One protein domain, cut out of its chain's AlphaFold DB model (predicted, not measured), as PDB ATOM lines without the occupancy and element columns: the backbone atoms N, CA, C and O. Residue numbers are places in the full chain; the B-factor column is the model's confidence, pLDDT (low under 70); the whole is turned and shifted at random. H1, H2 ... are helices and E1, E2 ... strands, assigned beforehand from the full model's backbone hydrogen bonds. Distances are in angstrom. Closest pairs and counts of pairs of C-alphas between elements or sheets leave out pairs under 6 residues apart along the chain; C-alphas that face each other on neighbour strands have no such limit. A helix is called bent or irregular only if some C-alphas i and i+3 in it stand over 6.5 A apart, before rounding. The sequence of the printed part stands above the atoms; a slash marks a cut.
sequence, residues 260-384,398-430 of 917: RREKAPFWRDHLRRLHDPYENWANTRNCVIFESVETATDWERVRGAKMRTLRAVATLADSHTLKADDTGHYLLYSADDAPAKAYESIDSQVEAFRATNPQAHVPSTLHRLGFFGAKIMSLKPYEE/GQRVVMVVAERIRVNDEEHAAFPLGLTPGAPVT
ATOM      1  N   ARG A 260     147.247 141.019  81.023       91.69
ATOM      2  CA  ARG A 260     145.848 140.654  80.789       91.69
ATOM      3  C   ARG A 260     145.521 139.348  81.518       91.69
ATOM      4  O   ARG A 260     144.531 139.295  82.242       91.69
ATOM      5  N   ARG A 261     146.376 138.329  81.354       92.25
ATOM      6  CA  ARG A 261     146.256 137.013  82.002       92.25
ATOM      7  C   ARG A 261     146.411 137.106  83.516       92.25
ATOM      8  O   ARG A 261     145.587 136.543  84.221       92.25
ATOM      9  N   GLU A 262     147.367 137.892  84.013       93.12
ATOM     10  CA  GLU A 262     147.551 138.099  85.462       93.12
ATOM     11  C   GLU A 262     146.330 138.743  86.141       93.12
ATOM     12  O   GLU A 262     145.991 138.415  87.275       93.12
ATOM     13  N   LYS A 263     145.633 139.655  85.451       93.19
ATOM     14  CA  LYS A 263     144.429 140.316  85.984       93.19
ATOM     15  C   LYS A 263     143.154 139.487  85.813       93.19
ATOM     16  O   LYS A 263     142.157 139.781  86.474       93.19
ATOM     17  N   ALA A 264     143.151 138.502  84.915       92.19
ATOM     18  CA  ALA A 264     141.947 137.767  84.544       92.19
ATOM     19  C   ALA A 264     141.286 137.035  85.732       92.19
ATOM     20  O   ALA A 264     140.077 137.221  85.898       92.19
ATOM     21  N   PRO A 265     142.021 136.297  86.598       92.88
ATOM     22  CA  PRO A 265     141.444 135.641  87.775       92.88
ATOM     23  C   PRO A 265     140.765 136.622  88.732       92.88
ATOM     24  O   PRO A 265     139.625 136.395  89.131       92.88
ATOM     25  N   PHE A 266     141.401 137.768  89.011       93.38
ATOM     26  CA  PHE A 266     140.799 138.807  89.850       93.38
ATOM     27  C   PHE A 266     139.439 139.250  89.307       93.38
ATOM     28  O   PHE A 266     138.469 139.314  90.059       93.38
ATOM     29  N   TRP A 267     139.362 139.575  88.010       94.12
ATOM     30  CA  TRP A 267     138.122 140.079  87.421       94.12
ATOM     31  C   TRP A 267     137.039 139.003  87.350       94.12
ATOM     32  O   TRP A 267     135.868 139.337  87.524       94.12
ATOM     33  N   ARG A 268     137.409 137.727  87.153       92.88
ATOM     34  CA  ARG A 268     136.476 136.593  87.264       92.88
ATOM     35  C   ARG A 268     135.865 136.518  88.649       92.88
ATOM     36  O   ARG A 268     134.643 136.556  88.765       92.88
ATOM     37  N   ASP A 269     136.700 136.500  89.681       91.81
ATOM     38  CA  ASP A 269     136.215 136.436  91.055       91.81
ATOM     39  C   ASP A 269     135.421 137.692  91.425       91.81
ATOM     40  O   ASP A 269     134.415 137.611  92.123       91.81
ATOM     41  N   HIS A 270     135.834 138.864  90.933       93.94
ATOM     42  CA  HIS A 270     135.114 140.122  91.130       93.94
ATOM     43  C   HIS A 270     133.702 140.063  90.563       93.94
ATOM     44  O   HIS A 270     132.746 140.291  91.297       93.94
ATOM     45  N   LEU A 271     133.555 139.710  89.285       93.94
ATOM     46  CA  LEU A 271     132.245 139.662  88.642       93.94
ATOM     47  C   LEU A 271     131.369 138.546  89.223       93.94
ATOM     48  O   LEU A 271     130.169 138.748  89.405       93.94
ATOM     49  N   ARG A 272     131.982 137.417  89.605       92.62
ATOM     50  CA  ARG A 272     131.316 136.343  90.344       92.62
ATOM     51  C   ARG A 272     130.716 136.858  91.651       92.62
ATOM     52  O   ARG A 272     129.545 136.614  91.893       92.62
ATOM     53  N   ARG A 273     131.446 137.646  92.453       92.56
ATOM     54  CA  ARG A 273     130.914 138.231  93.706       92.56
ATOM     55  C   ARG A 273     129.727 139.179  93.486       92.56
ATOM     56  O   ARG A 273     128.845 139.286  94.340       92.56
ATOM     57  N   LEU A 274     129.695 139.874  92.348       93.44
ATOM     58  CA  LEU A 274     128.590 140.773  91.996       93.44
ATOM     59  C   LEU A 274     127.326 140.028  91.533       93.44
ATOM     60  O   LEU A 274     126.222 140.581  91.608       93.44
ATOM     61  N   HIS A 275     127.484 138.787  91.069       92.12
ATOM     62  CA  HIS A 275     126.411 137.945  90.548       92.12
ATOM     63  C   HIS A 275     125.957 136.878  91.559       92.12
ATOM     64  O   HIS A 275     124.801 136.882  91.976       92.12
ATOM     65  N   ASP A 276     126.862 136.010  92.011       89.25
ATOM     66  CA  ASP A 276     126.568 134.868  92.883       89.25
ATOM     67  C   ASP A 276     126.137 135.316  94.287       89.25
ATOM     68  O   ASP A 276     126.717 136.285  94.799       89.25
ATOM     69  N   PRO A 277     125.192 134.601  94.940       85.19
ATOM     70  CA  PRO A 277     124.813 134.802  96.343       85.19
ATOM     71  C   PRO A 277     126.029 134.954  97.259       85.19
ATOM     72  O   PRO A 277     127.049 134.289  97.055       85.19
ATOM     73  N   TYR A 278     125.947 135.853  98.242       81.31
ATOM     74  CA  TYR A 278     127.117 136.184  99.056       81.31
ATOM     75  C   TYR A 278     127.551 135.022  99.947       81.31
ATOM     76  O   TYR A 278     128.736 134.880 100.215       81.31
ATOM     77  N   GLU A 279     126.634 134.140 100.325       81.50
ATOM     78  CA  GLU A 279     126.870 132.930 101.111       81.50
ATOM     79  C   GLU A 279     127.916 132.011 100.458       81.50
ATOM     80  O   GLU A 279     128.698 131.363 101.150       81.50
ATOM     81  N   ASN A 280     128.003 132.026  99.124       80.94
ATOM     82  CA  ASN A 280     128.946 131.201  98.368       80.94
ATOM     83  C   ASN A 280     130.399 131.675  98.487       80.94
ATOM     84  O   ASN A 280     131.320 130.938  98.128       80.94
ATOM     85  N   TRP A 281     130.626 132.918  98.915       83.62
ATOM     86  CA  TRP A 281     131.959 133.519  98.909       83.62
ATOM     87  C   TRP A 281     132.268 134.410 100.118       83.62
ATOM     88  O   TRP A 281     133.414 134.828 100.261       83.62
ATOM     89  N   ALA A 282     131.318 134.697 101.010       78.31
ATOM     90  CA  ALA A 282     131.510 135.577 102.167       78.31
ATOM     91  C   ALA A 282     132.624 135.082 103.101       78.31
ATOM     92  O   ALA A 282     133.359 135.892 103.650       78.31
ATOM     93  N   ASN A 283     132.814 133.762 103.182       69.75
ATOM     94  CA  ASN A 283     133.871 133.133 103.979       69.75
ATOM     95  C   ASN A 283     135.215 133.019 103.233       69.75
ATOM     96  O   ASN A 283     136.167 132.421 103.735       69.75
ATOM     97  N   THR A 284     135.322 133.568 102.018       77.44
ATOM     98  CA  THR A 284     136.586 133.588 101.274       77.44
ATOM     99  C   THR A 284     137.514 134.684 101.789       77.44
ATOM    100  O   THR A 284     137.103 135.713 102.328       77.44
ATOM    101  N   ARG A 285     138.818 134.468 101.614       77.38
ATOM    102  CA  ARG A 285     139.864 135.357 102.124       77.38
ATOM    103  C   ARG A 285     139.681 136.804 101.647       77.38
ATOM    104  O   ARG A 285     139.628 137.066 100.449       77.38
ATOM    105  N   ASN A 286     139.720 137.747 102.591       84.56
ATOM    106  CA  ASN A 286     139.605 139.198 102.362       84.56
ATOM    107  C   ASN A 286     138.267 139.655 101.742       84.56
ATOM    108  O   ASN A 286     138.186 140.775 101.230       84.56
ATOM    109  N   CYS A 287     137.233 138.817 101.805       89.00
ATOM    110  CA  CYS A 287     135.846 139.205 101.589       89.00
ATOM    111  C   CYS A 287     135.164 139.325 102.952       89.00
ATOM    112  O   CYS A 287     135.417 138.522 103.845       89.00
ATOM    113  N   VAL A 288     134.348 140.360 103.125       89.50
ATOM    114  CA  VAL A 288     133.692 140.663 104.396       89.50
ATOM    115  C   VAL A 288     132.273 141.122 104.117       89.50
ATOM    116  O   VAL A 288     132.077 142.027 103.306       89.50
ATOM    117  N   ILE A 289     131.303 140.531 104.808       90.44
ATOM    118  CA  ILE A 289     129.927 141.024 104.875       90.44
ATOM    119  C   ILE A 289     129.733 141.691 106.235       90.44
ATOM    120  O   ILE A 289     130.176 141.172 107.261       90.44
ATOM    121  N   PHE A 290     129.134 142.878 106.230       90.56
ATOM    122  CA  PHE A 290     128.866 143.640 107.438       90.56
ATOM    123  C   PHE A 290     127.560 143.175 108.073       90.56
ATOM    124  O   PHE A 290     126.522 143.122 107.422       90.56
ATOM    125  N   GLU A 291     127.624 142.881 109.366       87.81
ATOM    126  CA  GLU A 291     126.476 142.495 110.182       87.81
ATOM    127  C   GLU A 291     125.634 143.715 110.558       87.81
ATOM    128  O   GLU A 291     124.411 143.668 110.625       87.81
ATOM    129  N   SER A 292     126.313 144.831 110.822       87.19
ATOM    130  CA  SER A 292     125.707 146.132 111.081       87.19
ATOM    131  C   SER A 292     126.663 147.231 110.641       87.19
ATOM    132  O   SER A 292     127.882 147.049 110.684       87.19
ATOM    133  N   VAL A 293     126.113 148.366 110.210       92.31
ATOM    134  CA  VAL A 293     126.876 149.541 109.779       92.31
ATOM    135  C   VAL A 293     126.211 150.796 110.330       92.31
ATOM    136  O   VAL A 293     125.000 150.965 110.220       92.31
ATOM    137  N   GLU A 294     127.011 151.695 110.890       93.31
ATOM    138  CA  GLU A 294     126.583 153.018 111.336       93.31
ATOM    139  C   GLU A 294     127.559 154.098 110.858       93.31
ATOM    140  O   GLU A 294     128.750 153.855 110.637       93.31
ATOM    141  N   THR A 295     127.062 155.322 110.696       95.38
ATOM    142  CA  THR A 295     127.905 156.468 110.342       95.38
ATOM    143  C   THR A 295     128.688 156.927 111.570       95.38
ATOM    144  O   THR A 295     128.096 157.371 112.549       95.38
ATOM    145  N   ALA A 296     130.020 156.866 111.507       93.06
ATOM    146  CA  ALA A 296     130.900 157.377 112.558       93.06
ATOM    147  C   ALA A 296     131.207 158.871 112.357       93.06
ATOM    148  O   ALA A 296     131.119 159.659 113.297       93.06
ATOM    149  N   THR A 297     131.517 159.273 111.122       94.50
ATOM    150  CA  THR A 297     131.603 160.683 110.715       94.50
ATOM    151  C   THR A 297     130.903 160.868 109.380       94.50
ATOM    152  O   THR A 297     131.046 160.032 108.486       94.50
ATOM    153  N   ASP A 298     130.169 161.969 109.240       94.62
ATOM    154  CA  ASP A 298     129.481 162.307 107.994       94.62
ATOM    155  C   ASP A 298     130.470 162.768 106.902       94.62
ATOM    156  O   ASP A 298     131.687 162.812 107.117       94.62
ATOM    157  N   TRP A 299     129.960 163.074 105.709       95.38
ATOM    158  CA  TRP A 299     130.756 163.510 104.566       95.38
ATOM    159  C   TRP A 299     131.502 164.822 104.834       95.38
ATOM    160  O   TRP A 299     130.923 165.893 104.999       95.38
ATOM    161  N   GLU A 300     132.828 164.751 104.760       93.81
ATOM    162  CA  GLU A 300     133.727 165.888 104.886       93.81
ATOM    163  C   GLU A 300     134.583 166.063 103.630       93.81
ATOM    164  O   GLU A 300     134.984 165.109 102.953       93.81
ATOM    165  N   ARG A 301     134.911 167.318 103.307       90.44
ATOM    166  CA  ARG A 301     135.827 167.628 102.205       90.44
ATOM    167  C   ARG A 301     137.268 167.450 102.660       90.44
ATOM    168  O   ARG A 301     137.781 168.218 103.469       90.44
ATOM    169  N   VAL A 302     137.953 166.507 102.033       86.38
ATOM    170  CA  VAL A 302     139.396 166.284 102.161       86.38
ATOM    171  C   VAL A 302     140.092 166.695 100.866       86.38
ATOM    172  O   VAL A 302     139.464 166.847  99.818       86.38
ATOM    173  N   ARG A 303     141.410 166.917 100.895       82.25
ATOM    174  CA  ARG A 303     142.154 167.409  99.721       82.25
ATOM    175  C   ARG A 303     141.884 166.521  98.489       82.25
ATOM    176  O   ARG A 303     142.313 165.366  98.430       82.25
ATOM    177  N   GLY A 304     141.143 167.072  97.526       82.88
ATOM    178  CA  GLY A 304     140.775 166.415  96.269       82.88
ATOM    179  C   GLY A 304     139.677 165.340  96.346       82.88
ATOM    180  O   GLY A 304     139.545 164.589  95.382       82.88
ATOM    181  N   ALA A 305     138.905 165.228  97.435       90.00
ATOM    182  CA  ALA A 305     137.792 164.272  97.549       90.00
ATOM    183  C   ALA A 305     136.779 164.656  98.640       90.00
ATOM    184  O   ALA A 305     137.002 165.578  99.421       90.00
ATOM    185  N   LYS A 306     135.687 163.899  98.721       93.25
ATOM    186  CA  LYS A 306     134.824 163.836  99.904       93.25
ATOM    187  C   LYS A 306     135.020 162.485 100.584       93.25
ATOM    188  O   LYS A 306     135.278 161.490  99.901       93.25
ATOM    189  N   MET A 307     134.947 162.455 101.906       94.19
ATOM    190  CA  MET A 307     135.143 161.242 102.691       94.19
ATOM    191  C   MET A 307     134.166 161.202 103.858       94.19
ATOM    192  O   MET A 307     133.998 162.214 104.526       94.19
ATOM    193  N   ARG A 308     133.576 160.037 104.119       95.38
ATOM    194  CA  ARG A 308     132.869 159.729 105.370       95.38
ATOM    195  C   ARG A 308     133.514 158.518 106.034       95.38
ATOM    196  O   ARG A 308     134.233 157.769 105.367       95.38
ATOM    197  N   THR A 309     133.256 158.303 107.319       96.38
ATOM    198  CA  THR A 309     133.703 157.085 108.005       96.38
ATOM    199  C   THR A 309     132.518 156.303 108.542       96.38
ATOM    200  O   THR A 309     131.580 156.862 109.109       96.38
ATOM    201  N   LEU A 310     132.565 154.994 108.331       96.50
ATOM    202  CA  LEU A 310     131.545 154.039 108.727       96.50
ATOM    203  C   LEU A 310     132.135 153.105 109.776       96.50
ATOM    204  O   LEU A 310     133.263 152.636 109.616       96.50
ATOM    205  N   ARG A 311     131.381 152.830 110.834       96.00
ATOM    206  CA  ARG A 311     131.702 151.798 111.816       96.00
ATOM    207  C   ARG A 311     130.840 150.579 111.512       96.00
ATOM    208  O   ARG A 311     129.624 150.701 111.440       96.00
ATOM    209  N   ALA A 312     131.471 149.431 111.304       93.44
ATOM    210  CA  ALA A 312     130.798 148.192 110.947       93.44
ATOM    211  C   ALA A 312     131.214 147.045 111.871       93.44
ATOM    212  O   ALA A 312     132.376 146.964 112.273       93.44
ATOM    213  N   VAL A 313     130.275 146.158 112.190       91.31
ATOM    214  CA  VAL A 313     130.570 144.863 112.820       91.31
ATOM    215  C   VAL A 313     130.622 143.810 111.724       91.31
ATOM    216  O   VAL A 313     129.783 143.827 110.825       91.31
ATOM    217  N   ALA A 314     131.619 142.931 111.765       88.31
ATOM    218  CA  ALA A 314     131.824 141.908 110.750       88.31
ATOM    219  C   ALA A 314     132.460 140.647 111.332       88.31
ATOM    220  O   ALA A 314     133.189 140.727 112.320       88.31
ATOM    221  N   THR A 315     132.269 139.516 110.662       84.31
ATOM    222  CA  THR A 315     133.015 138.282 110.928       84.31
ATOM    223  C   THR A 315     134.051 138.068 109.826       84.31
ATOM    224  O   THR A 315     133.723 138.088 108.640       84.31
ATOM    225  N   LEU A 316     135.321 137.912 110.207       81.88
ATOM    226  CA  LEU A 316     136.428 137.657 109.286       81.88
ATOM    227  C   LEU A 316     136.782 136.173 109.267       81.88
ATOM    228  O   LEU A 316     136.899 135.558 110.321       81.88
ATOM    229  N   ALA A 317     137.048 135.626 108.081       74.62
ATOM    230  CA  ALA A 317     137.597 134.280 107.947       74.62
ATOM    231  C   ALA A 317     138.988 134.174 108.601       74.62
ATOM    232  O   ALA A 317     139.814 135.069 108.418       74.62
ATOM    233  N   ASP A 318     139.299 133.041 109.238       65.56
ATOM    234  CA  ASP A 318     140.582 132.799 109.935       65.56
ATOM    235  C   ASP A 318     141.829 133.015 109.054       65.56
ATOM    236  O   ASP A 318     142.930 133.272 109.535       65.56
ATOM    237  N   SER A 319     141.678 132.926 107.730       64.62
ATOM    238  CA  SER A 319     142.762 133.112 106.759       64.62
ATOM    239  C   SER A 319     142.915 134.547 106.223       64.62
ATOM    240  O   SER A 319     143.688 134.769 105.276       64.62
ATOM    241  N   HIS A 320     142.187 135.528 106.776       79.69
ATOM    242  CA  HIS A 320     142.225 136.915 106.302       79.69
ATOM    243  C   HIS A 320     143.611 137.558 106.462       79.69
ATOM    244  O   HIS A 320     144.456 137.144 107.250       79.69
ATOM    245  N   THR A 321     143.861 138.604 105.675       76.44
ATOM    246  CA  THR A 321     145.071 139.433 105.791       76.44
ATOM    247  C   THR A 321     144.787 140.927 105.835       76.44
ATOM    248  O   THR A 321     145.722 141.707 105.690       76.44
ATOM    249  N   LEU A 322     143.521 141.312 106.016       84.56
ATOM    250  CA  LEU A 322     143.105 142.705 106.182       84.56
ATOM    251  C   LEU A 322     143.764 143.344 107.409       84.56
ATOM    252  O   LEU A 322     143.796 142.738 108.482       84.56
ATOM    253  N   LYS A 323     144.255 144.572 107.247       83.94
ATOM    254  CA  LYS A 323     144.897 145.375 108.295       83.94
ATOM    255  C   LYS A 323     144.365 146.805 108.296       83.94
ATOM    256  O   LYS A 323     143.781 147.285 107.325       83.94
ATOM    257  N   ALA A 324     144.595 147.504 109.407       85.38
ATOM    258  CA  ALA A 324     144.448 148.952 109.426       85.38
ATOM    259  C   ALA A 324     145.374 149.587 108.372       85.38
ATOM    260  O   ALA A 324     146.459 149.085 108.097       85.38
ATOM    261  N   ASP A 325     144.907 150.687 107.795       85.75
ATOM    262  CA  ASP A 325     145.487 151.423 106.676       85.75
ATOM    263  C   ASP A 325     145.445 150.760 105.294       85.75
ATOM    264  O   ASP A 325     145.814 151.427 104.324       85.75
ATOM    265  N   ASP A 326     144.913 149.541 105.150       86.62
ATOM    266  CA  ASP A 326     144.688 148.958 103.826       86.62
ATOM    267  C   ASP A 326     143.743 149.844 102.996       86.62
ATOM    268  O   ASP A 326     142.713 150.329 103.478       86.62
ATOM    269  N   THR A 327     144.094 150.086 101.731       88.56
ATOM    270  CA  THR A 327     143.395 151.036 100.848       88.56
ATOM    271  C   THR A 327     142.951 150.400  99.539       88.56
ATOM    272  O   THR A 327     143.488 149.385  99.105       88.56
ATOM    273  N   GLY A 328     141.998 151.046  98.865       87.00
ATOM    274  CA  GLY A 328     141.589 150.685  97.507       87.00
ATOM    275  C   GLY A 328     140.592 149.532  97.444       87.00
ATOM    276  O   GLY A 328     140.282 149.071  96.348       87.00
ATOM    277  N   HIS A 329     140.065 149.098  98.590       93.94
ATOM    278  CA  HIS A 329     139.054 148.053  98.662       93.94
ATOM    279  C   HIS A 329     137.762 148.447  97.945       93.94
ATOM    280  O   HIS A 329     137.437 149.634  97.799       93.94
ATOM    281  N   TYR A 330     137.031 147.427  97.509       95.25
ATOM    282  CA  TYR A 330     135.740 147.584  96.865       95.25
ATOM    283  C   TYR A 330     134.623 147.599  97.906       95.25
ATOM    284  O   TYR A 330     134.491 146.647  98.678       95.25
ATOM    285  N   LEU A 331     133.825 148.668  97.910       95.06
ATOM    286  CA  LEU A 331     132.609 148.750  98.715       95.06
ATOM    287  C   LEU A 331     131.453 148.146  97.941       95.06
ATOM    288  O   LEU A 331     131.148 148.595  96.838       95.06
ATOM    289  N   LEU A 332     130.828 147.140  98.538       94.00
ATOM    290  CA  LEU A 332     129.748 146.377  97.940       94.00
ATOM    291  C   LEU A 332     128.401 146.904  98.436       94.00
ATOM    292  O   LEU A 332     128.221 147.073  99.634       94.00
ATOM    293  N   TYR A 333     127.450 147.108  97.536       94.00
ATOM    294  CA  TYR A 333     126.084 147.549  97.810       94.00
ATOM    295  C   TYR A 333     125.088 146.589  97.150       94.00
ATOM    296  O   TYR A 333     125.381 146.019  96.095       94.00
ATOM    297  N   SER A 334     123.898 146.433  97.740       91.56
ATOM    298  CA  SER A 334     122.763 145.816  97.037       91.56
ATOM    299  C   SER A 334     122.420 146.666  95.816       91.56
ATOM    300  O   SER A 334     122.457 147.890  95.918       91.56
ATOM    301  N   ALA A 335     122.081 146.057  94.677       90.75
ATOM    302  CA  ALA A 335     121.665 146.827  93.504       90.75
ATOM    303  C   ALA A 335     120.461 147.741  93.813       90.75
ATOM    304  O   ALA A 335     120.451 148.884  93.360       90.75
ATOM    305  N   ASP A 336     119.517 147.297  94.650       88.62
ATOM    306  CA  ASP A 336     118.334 148.086  95.031       88.62
ATOM    307  C   ASP A 336     118.688 149.395  95.768       88.62
ATOM    308  O   ASP A 336     118.036 150.417  95.556       88.62
ATOM    309  N   ASP A 337     119.757 149.384  96.572       88.81
ATOM    310  CA  ASP A 337     120.143 150.490  97.465       88.81
ATOM    311  C   ASP A 337     121.468 151.165  97.063       88.81
ATOM    312  O   ASP A 337     122.007 152.004  97.790       88.81
ATOM    313  N   ALA A 338     122.041 150.789  95.917       92.25
ATOM    314  CA  ALA A 338     123.353 151.261  95.505       92.25
ATOM    315  C   ALA A 338     123.348 152.769  95.177       92.25
ATOM    316  O   ALA A 338     122.447 153.263  94.495       92.25
ATOM    317  N   PRO A 339     124.380 153.528  95.592       94.00
ATOM    318  CA  PRO A 339     124.483 154.947  95.263       94.00
ATOM    319  C   PRO A 339     124.748 155.165  93.765       94.00
ATOM    320  O   PRO A 339     125.336 154.310  93.102       94.00
ATOM    321  N   ALA A 340     124.408 156.347  93.235       91.31
ATOM    322  CA  ALA A 340     124.574 156.684  91.811       91.31
ATOM    323  C   ALA A 340     125.986 156.383  91.273       91.31
ATOM    324  O   ALA A 340     126.150 155.798  90.205       91.31
ATOM    325  N   LYS A 341     127.020 156.665  92.070       90.75
ATOM    326  CA  LYS A 341     128.415 156.359  91.732       90.75
ATOM    327  C   LYS A 341     128.680 154.872  91.449       90.75
ATOM    328  O   LYS A 341     129.500 154.545  90.591       90.75
ATOM    329  N   ALA A 342     128.026 153.964  92.174       92.94
ATOM    330  CA  ALA A 342     128.176 152.530  91.948       92.94
ATOM    331  C   ALA A 342     127.686 152.157  90.539       92.94
ATOM    332  O   ALA A 342     128.403 151.475  89.807       92.94
ATOM    333  N   TYR A 343     126.541 152.710  90.123       92.44
ATOM    334  CA  TYR A 343     126.000 152.574  88.768       92.44
ATOM    335  C   TYR A 343     126.877 153.229  87.696       92.44
ATOM    336  O   TYR A 343     127.028 152.683  86.610       92.44
ATOM    337  N   GLU A 344     127.480 154.383  87.977       90.38
ATOM    338  CA  GLU A 344     128.387 155.047  87.030       90.38
ATOM    339  C   GLU A 344     129.692 154.268  86.824       90.38
ATOM    340  O   GLU A 344     130.292 154.311  85.752       90.38
ATOM    341  N   SER A 345     130.149 153.551  87.852       91.25
ATOM    342  CA  SER A 345     131.426 152.840  87.811       91.25
ATOM    343  C   SER A 345     131.331 151.407  87.283       91.25
ATOM    344  O   SER A 345     132.359 150.861  86.874       91.25
ATOM    345  N   ILE A 346     130.144 150.787  87.290       93.44
ATOM    346  CA  ILE A 346     130.004 149.358  86.970       93.44
ATOM    347  C   ILE A 346     130.357 149.040  85.516       93.44
ATOM    348  O   ILE A 346     131.019 148.035  85.267       93.44
ATOM    349  N   ASP A 347     130.007 149.918  84.574       90.19
ATOM    350  CA  ASP A 347     130.293 149.709  83.149       90.19
ATOM    351  C   ASP A 347     131.801 149.541  82.911       90.19
ATOM    352  O   ASP A 347     132.225 148.564  82.299       90.19
ATOM    353  N   SER A 348     132.625 150.401  83.520       90.19
ATOM    354  CA  SER A 348     134.090 150.303  83.419       90.19
ATOM    355  C   SER A 348     134.662 149.010  84.022       90.19
ATOM    356  O   SER A 348     135.680 148.497  83.560       90.19
ATOM    357  N   GLN A 349     134.004 148.449  85.044       93.12
ATOM    358  CA  GLN A 349     134.404 147.184  85.671       93.12
ATOM    359  C   GLN A 349     134.051 145.991  84.775       93.12
ATOM    360  O   GLN A 349     134.855 145.073  84.616       93.12
ATOM    361  N   VAL A 350     132.869 146.019  84.150       92.75
ATOM    362  CA  VAL A 350     132.446 145.011  83.169       92.75
ATOM    363  C   VAL A 350     133.334 145.062  81.925       92.75
ATOM    364  O   VAL A 350     133.722 144.018  81.402       92.75
ATOM    365  N   GLU A 351     133.703 146.254  81.458       90.19
ATOM    366  CA  GLU A 351     134.653 146.429  80.354       90.19
ATOM    367  C   GLU A 351     136.036 145.873  80.702       90.19
ATOM    368  O   GLU A 351     136.612 145.135  79.904       90.19
ATOM    369  N   ALA A 352     136.540 146.125  81.915       89.94
ATOM    370  CA  ALA A 352     137.798 145.541  82.376       89.94
ATOM    371  C   ALA A 352     137.739 144.002  82.447       89.94
ATOM    372  O   ALA A 352     138.701 143.329  82.061       89.94
ATOM    373  N   PHE A 353     136.605 143.429  82.870       92.56
ATOM    374  CA  PHE A 353     136.380 141.984  82.799       92.56
ATOM    375  C   PHE A 353     136.415 141.479  81.352       92.56
ATOM    376  O   PHE A 353     137.166 140.552  81.068       92.56
ATOM    377  N   ARG A 354     135.670 142.103  80.428       90.62
ATOM    378  CA  ARG A 354     135.640 141.716  79.002       90.62
ATOM    379  C   ARG A 354     137.029 141.773  78.370       90.62
ATOM    380  O   ARG A 354     137.434 140.831  77.696       90.62
ATOM    381  N   ALA A 355     137.772 142.846  78.636       86.44
ATOM    382  CA  ALA A 355     139.121 143.039  78.119       86.44
ATOM    383  C   ALA A 355     140.107 141.984  78.644       86.44
ATOM    384  O   ALA A 355     141.005 141.563  77.918       86.44
ATOM    385  N   THR A 356     139.947 141.541  79.895       87.94
ATOM    386  CA  THR A 356     140.821 140.523  80.503       87.94
ATOM    387  C   THR A 356     140.374 139.087  80.233       87.94
ATOM    388  O   THR A 356     141.198 138.175  80.260       87.94
ATOM    389  N   ASN A 357     139.096 138.888  79.907       89.62
ATOM    390  CA  ASN A 357     138.458 137.592  79.721       89.62
ATOM    391  C   ASN A 357     137.617 137.543  78.429       89.62
ATOM    392  O   ASN A 357     136.402 137.365  78.498       89.62
ATOM    393  N   PRO A 358     138.237 137.644  77.239       83.38
ATOM    394  CA  PRO A 358     137.513 137.788  75.970       83.38
ATOM    395  C   PRO A 358     136.596 136.602  75.621       83.38
ATOM    396  O   PRO A 358     135.654 136.760  74.854       83.38
ATOM    397  N   GLN A 359     136.860 135.417  76.180       83.19
ATOM    398  CA  GLN A 359     136.063 134.203  75.963       83.19
ATOM    399  C   GLN A 359     135.093 133.887  77.113       83.19
ATOM    400  O   GLN A 359     134.332 132.928  77.014       83.19
ATOM    401  N   ALA A 360     135.123 134.645  78.214       87.62
ATOM    402  CA  ALA A 360     134.269 134.358  79.361       87.62
ATOM    403  C   ALA A 360     132.881 134.983  79.196       87.62
ATOM    404  O   ALA A 360     132.729 136.100  78.700       87.62
ATOM    405  N   HIS A 361     131.862 134.266  79.668       88.69
ATOM    406  CA  HIS A 361     130.504 134.784  79.709       88.69
ATOM    407  C   HIS A 361     130.391 135.916  80.740       88.69
ATOM    408  O   HIS A 361     130.821 135.778  81.883       88.69
ATOM    409  N   VAL A 362     129.795 137.033  80.325       90.56
ATOM    410  CA  VAL A 362     129.423 138.136  81.218       90.56
ATOM    411  C   VAL A 362     127.981 137.893  81.661       90.56
ATOM    412  O   VAL A 362     127.116 137.861  80.782       90.56
ATOM    413  N   PRO A 363     127.693 137.769  82.970       90.69
ATOM    414  CA  PRO A 363     126.323 137.645  83.453       90.69
ATOM    415  C   PRO A 363     125.441 138.787  82.935       90.69
ATOM    416  O   PRO A 363     125.860 139.944  82.895       90.69
ATOM    417  N   SER A 364     124.208 138.473  82.536       90.38
ATOM    418  CA  SER A 364     123.257 139.466  82.012       90.38
ATOM    419  C   SER A 364     122.741 140.421  83.095       90.38
ATOM    420  O   SER A 364     122.334 141.550  82.796       90.38
ATOM    421  N   THR A 365     122.789 139.985  84.355       92.56
ATOM    422  CA  THR A 365     122.341 140.726  85.530       92.56
ATOM    423  C   THR A 365     123.360 140.669  86.662       92.56
ATOM    424  O   THR A 365     124.032 139.658  86.875       92.56
ATOM    425  N   LEU A 366     123.445 141.760  87.424       93.12
ATOM    426  CA  LEU A 366     124.242 141.865  88.643       93.12
ATOM    427  C   LEU A 366     123.328 142.229  89.814       93.12
ATOM    428  O   LEU A 366     122.544 143.176  89.730       93.12
ATOM    429  N   HIS A 367     123.430 141.476  90.906       93.31
ATOM    430  CA  HIS A 367     122.627 141.692  92.114       93.31
ATOM    431  C   HIS A 367     123.298 142.660  93.089       93.31
ATOM    432  O   HIS A 367     122.646 143.203  93.980       93.31
ATOM    433  N   ARG A 368     124.600 142.890  92.918       93.56
ATOM    434  CA  ARG A 368     125.393 143.811  93.724       93.56
ATOM    435  C   ARG A 368     126.192 144.742  92.829       93.56
ATOM    436  O   ARG A 368     126.648 144.354  91.754       93.56
ATOM    437  N   LEU A 369     126.370 145.967  93.303       94.88
ATOM    438  CA  LEU A 369     127.134 147.021  92.646       94.88
ATOM    439  C   LEU A 369     128.093 147.655  93.647       94.88
ATOM    440  O   LEU A 369     128.023 147.401  94.845       94.88
ATOM    441  N   GLY A 370     128.985 148.508  93.169       94.56
ATOM    442  CA  GLY A 370     129.943 149.149  94.048       94.56
ATOM    443  C   GLY A 370     131.057 149.846  93.304       94.56
ATOM    444  O   GLY A 370     131.077 149.903  92.074       94.56
ATOM    445  N   PHE A 371     132.006 150.366  94.070       94.69
ATOM    446  CA  PHE A 371     133.175 151.046  93.537       94.69
ATOM    447  C   PHE A 371     134.391 150.860  94.444       94.69
ATOM    448  O   PHE A 371     134.282 150.640  95.652       94.69
ATOM    449  N   PHE A 372     135.574 150.987  93.848       93.12
ATOM    450  CA  PHE A 372     136.843 150.977  94.570       93.12
ATOM    451  C   PHE A 372     137.089 152.324  95.254       93.12
ATOM    452  O   PHE A 372     136.891 153.382  94.649       93.12
ATOM    453  N   GLY A 373     137.566 152.292  96.497       87.25
ATOM    454  CA  GLY A 373     137.903 153.516  97.230       87.25
ATOM    455  C   GLY A 373     137.796 153.435  98.748       87.25
ATOM    456  O   GLY A 373     138.014 154.456  99.401       87.25
ATOM    457  N   ALA A 374     137.480 152.266  99.312       92.69
ATOM    458  CA  ALA A 374     137.494 152.081 100.756       92.69
ATOM    459  C   ALA A 374     138.921 152.039 101.311       92.69
ATOM    460  O   ALA A 374     139.832 151.463 100.705       92.69
ATOM    461  N   LYS A 375     139.089 152.625 102.497       94.06
ATOM    462  CA  LYS A 375     140.270 152.473 103.346       94.06
ATOM    463  C   LYS A 375     139.852 151.931 104.710       94.06
ATOM    464  O   LYS A 375     138.968 152.501 105.341       94.06
ATOM    465  N   ILE A 376     140.505 150.879 105.190       94.19
ATOM    466  CA  ILE A 376     140.315 150.384 106.556       94.19
ATOM    467  C   ILE A 376     141.088 151.323 107.486       94.19
ATOM    468  O   ILE A 376     142.304 151.419 107.413       94.19
ATOM    469  N   MET A 377     140.392 152.068 108.336       93.50
ATOM    470  CA  MET A 377     140.996 153.009 109.288       93.50
ATOM    471  C   MET A 377     141.409 152.311 110.581       93.50
ATOM    472  O   MET A 377     142.429 152.645 111.171       93.50
ATOM    473  N   SER A 378     140.610 151.345 111.031       91.75
ATOM    474  CA  SER A 378     140.953 150.500 112.171       91.75
ATOM    475  C   SER A 378     140.216 149.170 112.102       91.75
ATOM    476  O   SER A 378     139.135 149.088 111.515       91.75
ATOM    477  N   LEU A 379     140.815 148.156 112.719       89.25
ATOM    478  CA  LEU A 379     140.297 146.803 112.840       89.25
ATOM    479  C   LEU A 379     140.540 146.349 114.281       89.25
ATOM    480  O   LEU A 379     141.693 146.338 114.713       89.25
ATOM    481  N   LYS A 380     139.484 146.047 115.040       86.44
ATOM    482  CA  LYS A 380     139.597 145.622 116.445       86.44
ATOM    483  C   LYS A 380     138.719 144.401 116.718       86.44
ATOM    484  O   LYS A 380     137.643 144.338 116.127       86.44
ATOM    485  N   PRO A 381     139.119 143.480 117.611       82.81
ATOM    486  CA  PRO A 381     138.229 142.425 118.087       82.81
ATOM    487  C   PRO A 381     136.922 143.015 118.617       82.81
ATOM    488  O   PRO A 381     136.910 144.106 119.194       82.81
ATOM    489  N   TYR A 382     135.817 142.320 118.377       80.06
ATOM    490  CA  TYR A 382     134.531 142.695 118.945       80.06
ATOM    491  C   TYR A 382     134.498 142.303 120.428       80.06
ATOM    492  O   TYR A 382     134.639 141.129 120.757       80.06
ATOM    493  N   GLU A 383     134.325 143.283 121.315       73.69
ATOM    494  CA  GLU A 383     134.136 143.070 122.755       73.69
ATOM    495  C   GLU A 383     132.654 143.294 123.086       73.69
ATOM    496  O   GLU A 383     132.132 144.393 122.866       73.69
ATOM    497  N   GLU A 384     131.957 142.269 123.589       63.00
ATOM    498  CA  GLU A 384     130.581 142.445 124.059       63.00
ATOM    499  C   GLU A 384     130.547 143.275 125.347       63.00
ATOM    500  O   GLU A 384     131.313 143.022 126.283       63.00
ATOM    501  N   GLY A 398     135.697 131.917 112.439       63.34
ATOM    502  CA  GLY A 398     136.014 133.303 112.101       63.34
ATOM    503  C   GLY A 398     136.052 134.231 113.314       63.34
ATOM    504  O   GLY A 398     135.371 133.997 114.314       63.34
ATOM    505  N   GLN A 399     136.843 135.303 113.230       73.38
ATOM    506  CA  GLN A 399     136.952 136.316 114.281       73.38
ATOM    507  C   GLN A 399     135.961 137.456 114.032       73.38
ATOM    508  O   GLN A 399     136.011 138.127 112.998       73.38
ATOM    509  N   ARG A 400     135.096 137.727 115.014       85.19
ATOM    510  CA  ARG A 400     134.202 138.889 114.987       85.19
ATOM    511  C   ARG A 400     134.968 140.164 115.344       85.19
ATOM    512  O   ARG A 400     135.704 140.209 116.332       85.19
ATOM    513  N   VAL A 401     134.803 141.212 114.543       87.88
ATOM    514  CA  VAL A 401     135.562 142.466 114.630       87.88
ATOM    515  C   VAL A 401     134.669 143.696 114.489       87.88
ATOM    516  O   VAL A 401     133.625 143.674 113.837       87.88
ATOM    517  N   VAL A 402     135.131 144.810 115.054       92.31
ATOM    518  CA  VAL A 402     134.668 146.163 114.739       92.31
ATOM    519  C   VAL A 402     135.644 146.793 113.747       92.31
ATOM    520  O   VAL A 402     136.827 146.985 114.047       92.31
ATOM    521  N   MET A 403     135.139 147.147 112.569       93.62
ATOM    522  CA  MET A 403     135.873 147.821 111.502       93.62
ATOM    523  C   MET A 403     135.467 149.290 111.430       93.62
ATOM    524  O   MET A 403     134.282 149.612 111.456       93.62
ATOM    525  N   VAL A 404     136.436 150.190 111.270       95.69
ATOM    526  CA  VAL A 404     136.158 151.564 110.830       95.69
ATOM    527  C   VAL A 404     136.648 151.696 109.400       95.69
ATOM    528  O   VAL A 404     137.841 151.538 109.149       95.69
ATOM    529  N   VAL A 405     135.746 151.980 108.468       95.88
ATOM    530  CA  VAL A 405     136.035 152.072 107.035       95.88
ATOM    531  C   VAL A 405     135.797 153.503 106.569       95.88
ATOM    532  O   VAL A 405     134.708 154.050 106.720       95.88
ATOM    533  N   ALA A 406     136.826 154.121 105.999       95.25
ATOM    534  CA  ALA A 406     136.708 155.389 105.305       95.25
ATOM    535  C   ALA A 406     136.262 155.144 103.865       95.25
ATOM    536  O   ALA A 406     136.947 154.477 103.085       95.25
ATOM    537  N   GLU A 407     135.131 155.732 103.505       94.81
ATOM    538  CA  GLU A 407     134.609 155.734 102.151       94.81
ATOM    539  C   GLU A 407     134.967 157.051 101.471       94.81
ATOM    540  O   GLU A 407     134.691 158.129 102.000       94.81
ATOM    541  N   ARG A 408     135.596 156.974 100.292       92.19
ATOM    542  CA  ARG A 408     136.092 158.144  99.561       92.19
ATOM    543  C   ARG A 408     135.439 158.266  98.186       92.19
ATOM    544  O   ARG A 408     135.544 157.367  97.351       92.19
ATOM    545  N   ILE A 409     134.868 159.436  97.903       91.38
ATOM    546  CA  ILE A 409     134.307 159.789  96.590       91.38
ATOM    547  C   ILE A 409     134.973 161.039  96.005       91.38
ATOM    548  O   ILE A 409     135.644 161.793  96.713       91.38
ATOM    549  N   ARG A 410     134.868 161.253  94.687       89.25
ATOM    550  CA  ARG A 410     135.448 162.443  94.048       89.25
ATOM    551  C   ARG A 410     134.686 163.679  94.523       89.25
ATOM    552  O   ARG A 410     133.541 163.598  94.944       89.25
ATOM    553  N   VAL A 411     135.318 164.848  94.426       88.19
ATOM    554  CA  VAL A 411     134.711 166.118  94.877       88.19
ATOM    555  C   VAL A 411     133.378 166.411  94.181       88.19
ATOM    556  O   VAL A 411     132.501 167.021  94.787       88.19
ATOM    557  N   ASN A 412     133.236 165.974  92.930       88.69
ATOM    558  CA  ASN A 412     132.047 166.219  92.118       88.69
ATOM    559  C   ASN A 412     130.983 165.123  92.254       88.69
ATOM    560  O   ASN A 412     129.887 165.314  91.740       88.69
ATOM    561  N   ASP A 413     131.293 164.013  92.927       89.44
ATOM    562  CA  ASP A 413     130.325 162.939  93.141       89.44
ATOM    563  C   ASP A 413     129.299 163.383  94.206       89.44
ATOM    564  O   ASP A 413     129.612 164.152  95.136       89.44
ATOM    565  N   GLU A 414     128.061 162.912  94.058       91.19
ATOM    566  CA  GLU A 414     126.970 163.190  94.992       91.19
ATOM    567  C   GLU A 414     127.157 162.411  96.304       91.19
ATOM    568  O   GLU A 414     127.555 161.244  96.312       91.19
ATOM    569  N   GLU A 415     126.903 163.081  97.427       93.81
ATOM    570  CA  GLU A 415     126.922 162.460  98.755       93.81
ATOM    571  C   GLU A 415     125.678 161.589  98.925       93.81
ATOM    572  O   GLU A 415     124.600 161.934  98.447       93.81
ATOM    573  N   HIS A 416     125.806 160.459  99.617       93.50
ATOM    574  CA  HIS A 416     124.699 159.521  99.797       93.50
ATOM    575  C   HIS A 416     124.634 158.974 101.221       93.50
ATOM    576  O   HIS A 416     125.628 158.968 101.952       93.50
ATOM    577  N   ALA A 417     123.450 158.479 101.588       92.56
ATOM    578  CA  ALA A 417     123.184 157.848 102.878       92.56
ATOM    579  C   ALA A 417     123.258 156.311 102.837       92.56
ATOM    580  O   ALA A 417     123.406 155.704 103.890       92.56
ATOM    581  N   ALA A 418     123.200 155.689 101.650       92.62
ATOM    582  CA  ALA A 418     123.209 154.231 101.486       92.62
ATOM    583  C   ALA A 418     124.383 153.568 102.220       92.62
ATOM    584  O   ALA A 418     125.500 154.082 102.141       92.62
ATOM    585  N   PHE A 419     124.151 152.439 102.894       93.50
ATOM    586  CA  PHE A 419     125.199 151.673 103.573       93.50
ATOM    587  C   PHE A 419     125.699 150.513 102.704       93.50
ATOM    588  O   PHE A 419     124.893 149.861 102.038       93.50
ATOM    589  N   PRO A 420     127.016 150.249 102.690       94.25
ATOM    590  CA  PRO A 420     127.560 149.082 102.014       94.25
ATOM    591  C   PRO A 420     127.157 147.798 102.749       94.25
ATOM    592  O   PRO A 420     127.111 147.763 103.975       94.25
ATOM    593  N   LEU A 421     126.939 146.727 101.990       92.06
ATOM    594  CA  LEU A 421     126.775 145.360 102.486       92.06
ATOM    595  C   LEU A 421     128.084 144.769 103.006       92.06
ATOM    596  O   LEU A 421     128.071 143.835 103.799       92.06
ATOM    597  N   GLY A 422     129.220 145.244 102.505       92.38
ATOM    598  CA  GLY A 422     130.493 144.612 102.792       92.38
ATOM    599  C   GLY A 422     131.660 145.197 102.017       92.38
ATOM    600  O   GLY A 422     131.543 146.195 101.297       92.38
ATOM    601  N   LEU A 423     132.800 144.534 102.165       93.00
ATOM    602  CA  LEU A 423     134.076 144.918 101.588       93.00
ATOM    603  C   LEU A 423     134.724 143.715 100.897       93.00
ATOM    604  O   LEU A 423     134.760 142.614 101.439       93.00
ATOM    605  N   THR A 424     135.246 143.924  99.689       93.50
ATOM    606  CA  THR A 424     135.955 142.883  98.921       93.50
ATOM    607  C   THR A 424     137.309 143.409  98.407       93.50
ATOM    608  O   THR A 424     137.596 144.611  98.548       93.50
ATOM    609  N   PRO A 425     138.200 142.542  97.878       92.56
ATOM    610  CA  PRO A 425     139.546 142.941  97.468       92.56
ATOM    611  C   PRO A 425     139.579 144.132  96.498       92.56
ATOM    612  O   PRO A 425     138.692 144.311  95.665       92.56
ATOM    613  N   GLY A 426     140.620 144.961  96.620       90.38
ATOM    614  CA  GLY A 426     140.811 146.135  95.770       90.38
ATOM    615  C   GLY A 426     141.214 145.802  94.334       90.38
ATOM    616  O   GLY A 426     141.636 144.686  94.041       90.38
ATOM    617  N   ALA A 427     141.098 146.783  93.438       87.00
ATOM    618  CA  ALA A 427     141.424 146.606  92.025       87.00
ATOM    619  C   ALA A 427     142.919 146.278  91.810       87.00
ATOM    620  O   ALA A 427     143.771 146.813  92.529       87.00
ATOM    621  N   PRO A 428     143.265 145.481  90.780       86.94
ATOM    622  CA  PRO A 428     144.644 145.247  90.389       86.94
ATOM    623  C   PRO A 428     145.363 146.554  90.062       86.94
ATOM    624  O   PRO A 428     144.778 147.494  89.515       86.94
ATOM    625  N   VAL A 429     146.663 146.594  90.345       84.06
ATOM    626  CA  VAL A 429     147.507 147.748  90.024       84.06
ATOM    627  C   VAL A 429     147.514 147.985  88.509       84.06
ATOM    628  O   VAL A 429     147.565 147.052  87.706       84.06
ATOM    629  N   THR A 430     147.467 149.251  88.096       85.50
ATOM    630  CA  THR A 430     147.525 149.621  86.679       85.50
ATOM    631  C   THR A 430     148.913 149.344  86.098       85.50
ATOM    632  O   THR A 430     149.916 149.861  86.582       85.50
TER     633      THR A 430
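What this domain is: This is residues 260 to 384 and 398 to 430 of the 917 residues of the protein "ATPase" of Rothia dentocariosa (UniProt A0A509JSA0). A closed barrel of six antiparallel strands has two helices, H1 and H2, packed outside it on one side, over E3 and E4. The long, bending strands E1, E2 and E5 make the wall away from the helices, E4 bends from that wall to the helix side where E3 lies, and the very short E6 closes the ring between E3 and E1. The printed part has 158 residues with two named helices and six named strands, in the order H1, E1, E2, E3, H2, E4, E5, E6; the class is mixed, helices and strands. It is compact, with a radius of gyration of the C-alphas of 15.3 A, and spans 48 by 39 by 29 A.

Where its parts are: E1, residues 288 to 302, is 26.3 A long and bends by 106 degrees at residue 291. E2, residues 305 to 317, is 31.7 A long, and E5, residues 398 to 409, is 30.7 A. E4, residues 368 to 381, is 27.6 A long and bends by 93 degrees at residue 371. E3 is residues 327 to 334, 21.6 A, and E6 is residues 422 to 424, ending with C-alpha 424 at (135.955, 142.883, 98.921). H1, residues 260 to 275, is 21.9 A long and begins with C-alpha 260 at (145.848, 140.654, 80.789). H2, residues 340 to 356, is 25.6 A long. Both helices are irregular, but only just: C-alphas 262 and 265 are 7.0 A apart, and C-alphas 344 and 347 are 6.9 A apart.

How they stand to each other: Round the barrel run E1, E2, E5, E4, E3, E6 and back to E1. The hairpin E1 and E2 has N 294 and O 311 within hydrogen-bond range at 2.8 A; E2 and E5 have N 310 and O 405 at 2.8 A. E5 and E4 have N 377 and O 404 at 2.7 A, and E4 and E3 have N 333 and O 369 at 2.8 A. E6 pairs with E3 through N 332 and O 422, 3.0 A, and with E1 through N 288 and O 423, 2.8 A. H2 is on the barrel, outside it, over E4 at a height over the sheet of 9.2 A; the closest C-alphas of H2 and E4, those of Ala 342 and Gly 370, are 4.4 A apart. On the local plane H2 runs across the strands, at 87 degrees to E4. H1 is also on the barrel and outside it, over E3 at a height of 12.1 A, and runs along the strands, at 16 degrees to E3 on the local plane. H2 touches H1 with residues 350 to 356 alone, at a steep tilt of 43 degrees, opposite ways; their closest C-alphas, those of Ala 264 and Thr 356, are 5.0 A apart. O i to N i+4 pairs are within range in 10 of 12 for H1 and 11 of 13 for H2.

The domain as a whole: The two C-alphas farthest apart, those of Gln 359 and Glu 384, are 49.1 A apart. Residues 385 to 397 are not printed, and C-alphas 384 and 398 are 16.0 A apart across this cut. The links H1 to E1, H2 to E4 and E5 to E6 are long. Mean pLDDT of the printed part is 89.1; residues 283, 318 to 319, 384 and 398 are under 70.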